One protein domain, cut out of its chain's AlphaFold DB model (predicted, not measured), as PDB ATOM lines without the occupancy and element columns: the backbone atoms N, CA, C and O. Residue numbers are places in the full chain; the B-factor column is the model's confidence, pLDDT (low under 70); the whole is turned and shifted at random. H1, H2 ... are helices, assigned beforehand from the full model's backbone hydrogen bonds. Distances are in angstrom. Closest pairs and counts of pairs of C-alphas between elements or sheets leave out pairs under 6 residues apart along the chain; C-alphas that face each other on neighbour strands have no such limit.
ATOM      1  N   TRP A 177       7.481  -7.889  68.101       57.47
ATOM      2  CA  TRP A 177       8.858  -7.579  67.675       57.47
ATOM      3  C   TRP A 177       9.260  -8.311  66.386       57.47
ATOM      4  O   TRP A 177       9.972  -7.760  65.543       57.47
ATOM      5  N   ARG A 178       8.792  -9.553  66.203       63.16
ATOM      6  CA  ARG A 178       9.036 -10.325  64.974       63.16
ATOM      7  C   ARG A 178       8.248  -9.767  63.785       63.16
ATOM      8  O   ARG A 178       8.787  -9.748  62.679       63.16
ATOM      9  N   SER A 179       7.023  -9.279  63.995       69.62
ATOM     10  CA  SER A 179       6.229  -8.651  62.933       69.62
ATOM     11  C   SER A 179       6.802  -7.298  62.503       69.62
ATOM     12  O   SER A 179       6.927  -7.065  61.303       69.62
ATOM     13  N   ALA A 180       7.271  -6.463  63.438       72.56
ATOM     14  CA  ALA A 180       7.905  -5.180  63.116       72.56
ATOM     15  C   ALA A 180       9.177  -5.348  62.262       72.56
ATOM     16  O   ALA A 180       9.337  -4.679  61.239       72.56
ATOM     17  N   LYS A 181      10.052  -6.306  62.608       79.00
ATOM     18  CA  LYS A 181      11.240  -6.620  61.791       79.00
ATOM     19  C   LYS A 181      10.867  -7.133  60.397       79.00
ATOM     20  O   LYS A 181      11.512  -6.763  59.420       79.00
ATOM     21  N   ARG A 182       9.811  -7.947  60.278       81.38
ATOM     22  CA  ARG A 182       9.302  -8.415  58.976       81.38
ATOM     23  C   ARG A 182       8.721  -7.276  58.139       81.38
ATOM     24  O   ARG A 182       8.979  -7.235  56.941       81.38
ATOM     25  N   ALA A 183       7.992  -6.344  58.748       83.88
ATOM     26  CA  ALA A 183       7.458  -5.171  58.058       83.88
ATOM     27  C   ALA A 183       8.580  -4.264  57.532       83.88
ATOM     28  O   ALA A 183       8.547  -3.856  56.373       83.88
ATOM     29  N   ALA A 184       9.621  -4.028  58.336       87.50
ATOM     30  CA  ALA A 184      10.798  -3.278  57.901       87.50
ATOM     31  C   ALA A 184      11.531  -3.964  56.734       87.50
ATOM     32  O   ALA A 184      11.950  -3.298  55.792       87.50
ATOM     33  N   LEU A 185      11.650  -5.298  56.754       88.50
ATOM     34  CA  LEU A 185      12.231  -6.053  55.638       88.50
ATOM     35  C   LEU A 185      11.389  -5.948  54.363       88.50
ATOM     36  O   LEU A 185      11.948  -5.757  53.288       88.50
ATOM     37  N   ARG A 186      10.059  -6.028  54.475       86.31
ATOM     38  CA  ARG A 186       9.150  -5.856  53.331       86.31
ATOM     39  C   ARG A 186       9.264  -4.464  52.715       86.31
ATOM     40  O   ARG A 186       9.338  -4.369  51.498       86.31
ATOM     41  N   LYS A 187       9.352  -3.409  53.537       93.06
ATOM     42  CA  LYS A 187       9.584  -2.038  53.050       93.06
ATOM     43  C   LYS A 187      10.902  -1.921  52.282       93.06
ATOM     44  O   LYS A 187      10.895  -1.443  51.158       93.06
ATOM     45  N   LYS A 188      11.998  -2.463  52.824       93.94
ATOM     46  CA  LYS A 188      13.294  -2.474  52.126       93.94
ATOM     47  C   LYS A 188      13.241  -3.226  50.798       93.94
ATOM     48  O   LYS A 188      13.816  -2.772  49.819       93.94
ATOM     49  N   LEU A 189      12.560  -4.372  50.752       88.69
ATOM     50  CA  LEU A 189      12.386  -5.111  49.500       88.69
ATOM     51  C   LEU A 189      11.582  -4.300  48.479       88.69
ATOM     52  O   LEU A 189      12.006  -4.227  47.331       88.69
ATOM     53  N   ALA A 190      10.499  -3.643  48.902       90.69
ATOM     54  CA  ALA A 190       9.703  -2.775  48.035       90.69
ATOM     55  C   ALA A 190      10.522  -1.588  47.484       90.69
ATOM     56  O   ALA A 190      10.472  -1.292  46.290       90.69
ATOM     57  N   GLU A 191      11.341  -0.953  48.326       93.38
ATOM     58  CA  GLU A 191      12.264   0.113  47.915       93.38
ATOM     59  C   GLU A 191      13.289  -0.391  46.887       93.38
ATOM     60  O   GLU A 191      13.503   0.250  45.859       93.38
ATOM     61  N   HIS A 192      13.881  -1.568  47.110       89.69
ATOM     62  CA  HIS A 192      14.814  -2.169  46.155       89.69
ATOM     63  C   HIS A 192      14.144  -2.527  44.825       89.69
ATOM     64  O   HIS A 192      14.746  -2.327  43.771       89.69
ATOM     65  N   THR A 193      12.903  -3.019  44.846       89.56
ATOM     66  CA  THR A 193      12.161  -3.289  43.608       89.56
ATOM     67  C   THR A 193      11.854  -2.009  42.838       89.56
ATOM     68  O   THR A 193      12.025  -1.989  41.624       89.56
ATOM     69  N   ALA A 194      11.502  -0.916  43.524       92.81
ATOM     70  CA  ALA A 194      11.280   0.377  42.881       92.81
ATOM     71  C   ALA A 194      12.569   0.929  42.245       92.81
ATOM     72  O   ALA A 194      12.542   1.400  41.112       92.81
ATOM     73  N   GLN A 195      13.712   0.793  42.927       89.38
ATOM     74  CA  GLN A 195      15.022   1.164  42.378       89.38
ATOM     75  C   GLN A 195      15.386   0.346  41.134       89.38
ATOM     76  O   GLN A 195      15.941   0.887  40.182       89.38
ATOM     77  N   LEU A 196      15.069  -0.954  41.118       89.25
ATOM     78  CA  LEU A 196      15.306  -1.804  39.949       89.25
ATOM     79  C   LEU A 196      14.423  -1.412  38.762       89.25
ATOM     80  O   LEU A 196      14.915  -1.361  37.639       89.25
ATOM     81  N   GLU A 197      13.148  -1.113  38.998       89.62
ATOM     82  CA  GLU A 197      12.245  -0.636  37.945       89.62
ATOM     83  C   GLU A 197      12.670   0.734  37.405       89.62
ATOM     84  O   GLU A 197      12.643   0.955  36.195       89.62
ATOM     85  N   GLN A 198      13.154   1.630  38.267       89.88
ATOM     86  CA  GLN A 198      13.732   2.901  37.836       89.88
ATOM     87  C   GLN A 198      14.985   2.685  36.973       89.88
ATOM     88  O   GLN A 198      15.072   3.230  35.877       89.88
ATOM     89  N   LEU A 199      15.901   1.805  37.391       88.62
ATOM     90  CA  LEU A 199      17.097   1.471  36.612       88.62
ATOM     91  C   LEU A 199      16.771   0.842  35.254       88.62
ATOM     92  O   LEU A 199      17.511   1.046  34.296       88.62
ATOM     93  N   LYS A 200      15.676   0.081  35.137       89.50
ATOM     94  CA  LYS A 200      15.229  -0.464  33.845       89.50
ATOM     95  C   LYS A 200      14.769   0.627  32.877       89.50
ATOM     96  O   LYS A 200      14.957   0.464  31.676       89.50
ATOM     97  N   ARG A 201      14.179   1.709  33.396       91.38
ATOM     98  CA  ARG A 201      13.746   2.878  32.608       91.38
ATOM     99  C   ARG A 201      14.912   3.789  32.227       91.38
ATOM    100  O   ARG A 201      14.814   4.527  31.254       91.38
ATOM    101  N   GLU A 202      16.012   3.727  32.968       92.75
ATOM    102  CA  GLU A 202      17.214   4.513  32.709       92.75
ATOM    103  C   GLU A 202      18.055   3.961  31.541       92.75
ATOM    104  O   GLU A 202      18.161   2.751  31.277       92.75
ATOM    105  N   GLY A 203      18.718   4.881  30.836       94.19
ATOM    106  CA  GLY A 203      19.615   4.544  29.736       94.19
ATOM    107  C   GLY A 203      20.804   3.685  30.200       94.19
ATOM    108  O   GLY A 203      21.198   3.730  31.368       94.19
ATOM    109  N   PRO A 204      21.436   2.904  29.304       90.94
ATOM    110  CA  PRO A 204      22.545   2.013  29.663       90.94
ATOM    111  C   PRO A 204      23.723   2.741  30.342       90.94
ATOM    112  O   PRO A 204      24.350   2.182  31.241       90.94
ATOM    113  N   ARG A 205      23.985   4.009  29.986       89.12
ATOM    114  CA  ARG A 205      25.025   4.842  30.622       89.12
ATOM    115  C   ARG A 205      24.704   5.186  32.085       89.12
ATOM    116  O   ARG A 205      25.574   5.068  32.941       89.12
ATOM    117  N   GLN A 206      23.453   5.534  32.381       91.19
ATOM    118  CA  GLN A 206      22.989   5.867  33.736       91.19
ATOM    119  C   GLN A 206      23.001   4.633  34.650       91.19
ATOM    120  O   GLN A 206      23.460   4.701  35.791       91.19
ATOM    121  N   ARG A 207      22.624   3.464  34.112       88.50
ATOM    122  CA  ARG A 207      22.719   2.182  34.827       88.50
ATOM    123  C   ARG A 207      24.148   1.855  35.257       88.50
ATOM    124  O   ARG A 207      24.367   1.471  36.406       88.50
ATOM    125  N   LEU A 208      25.122   2.020  34.359       89.44
ATOM    126  CA  LEU A 208      26.535   1.796  34.680       89.44
ATOM    127  C   LEU A 208      27.032   2.763  35.758       89.44
ATOM    128  O   LEU A 208      27.733   2.352  36.685       89.44
ATOM    129  N   GLU A 209      26.616   4.027  35.694       91.75
ATOM    130  CA  GLU A 209      26.963   5.013  36.711       91.75
ATOM    131  C   GLU A 209      26.381   4.642  38.086       91.75
ATOM    132  O   GLU A 209      27.107   4.640  39.085       91.75
ATOM    133  N   ALA A 210      25.108   4.243  38.148       87.62
ATOM    134  CA  ALA A 210      24.463   3.799  39.381       87.62
ATOM    135  C   ALA A 210      25.163   2.575  40.000       87.62
ATOM    136  O   ALA A 210      25.418   2.549  41.210       87.62
ATOM    137  N   VAL A 211      25.548   1.593  39.176       87.81
ATOM    138  CA  VAL A 211      26.325   0.423  39.619       87.81
ATOM    139  C   VAL A 211      27.703   0.848  40.132       87.81
ATOM    140  O   VAL A 211      28.104   0.419  41.214       87.81
ATOM    141  N   SER A 212      28.405   1.748  39.435       90.12
ATOM    142  CA  SER A 212      29.724   2.239  39.867       90.12
ATOM    143  C   SER A 212      29.665   2.948  41.230       90.12
ATOM    144  O   SER A 212      30.504   2.709  42.103       90.12
ATOM    145  N   ARG A 213      28.622   3.759  41.470       90.25
ATOM    146  CA  ARG A 213      28.379   4.429  42.758       90.25
ATOM    147  C   ARG A 213      28.084   3.413  43.864       90.25
ATOM    148  O   ARG A 213      28.535   3.597  44.997       90.25
ATOM    149  N   LEU A 214      27.357   2.338  43.555       85.94
ATOM    150  CA  LEU A 214      27.074   1.264  44.507       85.94
ATOM    151  C   LEU A 214      28.351   0.508  44.899       85.94
ATOM    152  O   LEU A 214      28.598   0.323  46.091       85.94
ATOM    153  N   VAL A 215      29.187   0.145  43.922       89.00
ATOM    154  CA  VAL A 215      30.476  -0.526  44.158       89.00
ATOM    155  C   VAL A 215      31.377   0.336  45.046       89.00
ATOM    156  O   VAL A 215      31.768  -0.124  46.123       89.00
ATOM    157  N   LYS A 216      31.569   1.623  44.714       85.88
ATOM    158  CA  LYS A 216      32.354   2.569  45.534       85.88
ATOM    159  C   LYS A 216      31.853   2.657  46.983       85.88
ATOM    160  O   LYS A 216      32.640   2.622  47.928       85.88
ATOM    161  N   ARG A 217      30.531   2.696  47.202       82.62
ATOM    162  CA  ARG A 217      29.944   2.688  48.560       82.62
ATOM    163  C   ARG A 217      30.251   1.400  49.331       82.62
ATOM    164  O   ARG A 217      30.401   1.442  50.554       82.62
ATOM    165  N   THR A 218      30.316   0.254  48.652       79.25
ATOM    166  CA  THR A 218      30.634  -1.029  49.301       79.25
ATOM    167  C   THR A 218      32.117  -1.183  49.631       79.25
ATOM    168  O   THR A 218      32.441  -1.775  50.661       79.25
ATOM    169  N   GLU A 219      33.007  -0.598  48.833       77.88
ATOM    170  CA  GLU A 219      34.452  -0.590  49.085       77.88
ATOM    171  C   GLU A 219      34.808   0.243  50.321       77.88
ATOM    172  O   GLU A 219      35.513  -0.243  51.208       77.88
ATOM    173  N   ILE A 220      34.211   1.432  50.473       71.81
ATOM    174  CA  ILE A 220      34.413   2.296  51.652       71.81
ATOM    175  C   ILE A 220      33.999   1.578  52.951       71.81
ATOM    176  O   ILE A 220      34.669   1.687  53.982       71.81
ATOM    177  N   LYS A 221      32.923   0.778  52.915       67.62
ATOM    178  CA  LYS A 221      32.486  -0.028  54.071       67.62
ATOM    179  C   LYS A 221      33.434  -1.181  54.401       67.62
ATOM    180  O   LYS A 221      33.526  -1.558  55.569       67.62
ATOM    181  N   LYS A 222      34.126  -1.749  53.409       61.47
ATOM    182  CA  LYS A 222      35.143  -2.788  53.632       61.47
ATOM    183  C   LYS A 222      36.446  -2.197  54.179       61.47
ATOM    184  O   LYS A 222      37.057  -2.826  55.037       61.47
ATOM    185  N   GLY A 223      36.821  -0.986  53.758       58.53
ATOM    186  CA  GLY A 223      38.004  -0.278  54.258       58.53
ATOM    187  C   GLY A 223      37.915   0.087  55.743       58.53
ATOM    188  O   GLY A 223      38.849  -0.171  56.495       58.53
ATOM    189  N   ARG A 224      36.756   0.573  56.212       55.22
ATOM    190  CA  ARG A 224      36.573   0.966  57.625       55.22
ATOM    191  C   ARG A 224      36.659  -0.180  58.639       55.22
ATOM    192  O   ARG A 224      36.866   0.087  59.810       55.22
ATOM    193  N   ARG A 225      36.526  -1.445  58.226       53.72
ATOM    194  CA  ARG A 225      36.686  -2.594  59.140       53.72
ATOM    195  C   ARG A 225      38.137  -3.033  59.341       53.72
ATOM    196  O   ARG A 225      38.375  -3.885  60.185       53.72
TER     197      ARG A 225
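AT A GLANCE: This is residues 177 to 225 of the 268 residues of an uncharacterized protein of Candidatus Kentron sp. TUN (UniProt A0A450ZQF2). What shape is this? Two long helices, H1 then H2, make a flat, open V, with residues 202 and 203 at its corner. What builds it? The printed part has 49 residues with two named helices and no named strand, and its class is all helix. How spread is it? It is only just extended, close to loose, with a radius of gyration of the C-alphas of 14.6 A and spans of 41 by 34 by 5 A.

HOW THE PARTS SIT: How do the helices stand? H1, residues 177 to 201, and H2, residues 204 to 223, run opposite ways at a steep tilt of 40 degrees. How near are they? They are close but not clearly touching; their closest C-alphas, those of Leu 199 and Arg 207, are 5.9 A apart. And their backbones? Every O i to N i+4 pair is within hydrogen-bond range in H1, and 15 of 16 in H2.

IN THESE COORDINATES: Where does H1 run? It spans 36.9 A from C-alpha 177 at (8.858, -7.579, 67.675). Where does H2 end? It spans 29.1 A to C-alpha 223 at (38.004, -0.278, 54.258).

THE WHOLE: How large is it? The C-alphas farthest apart, those of Trp 177 and Arg 205, are 42.3 A apart. Is it continuous? The printed part has no cut, and the link from H1 to H2 is tight. Where is confidence low? Residues 177 to 179 and 221 to 225 have pLDDT under 70.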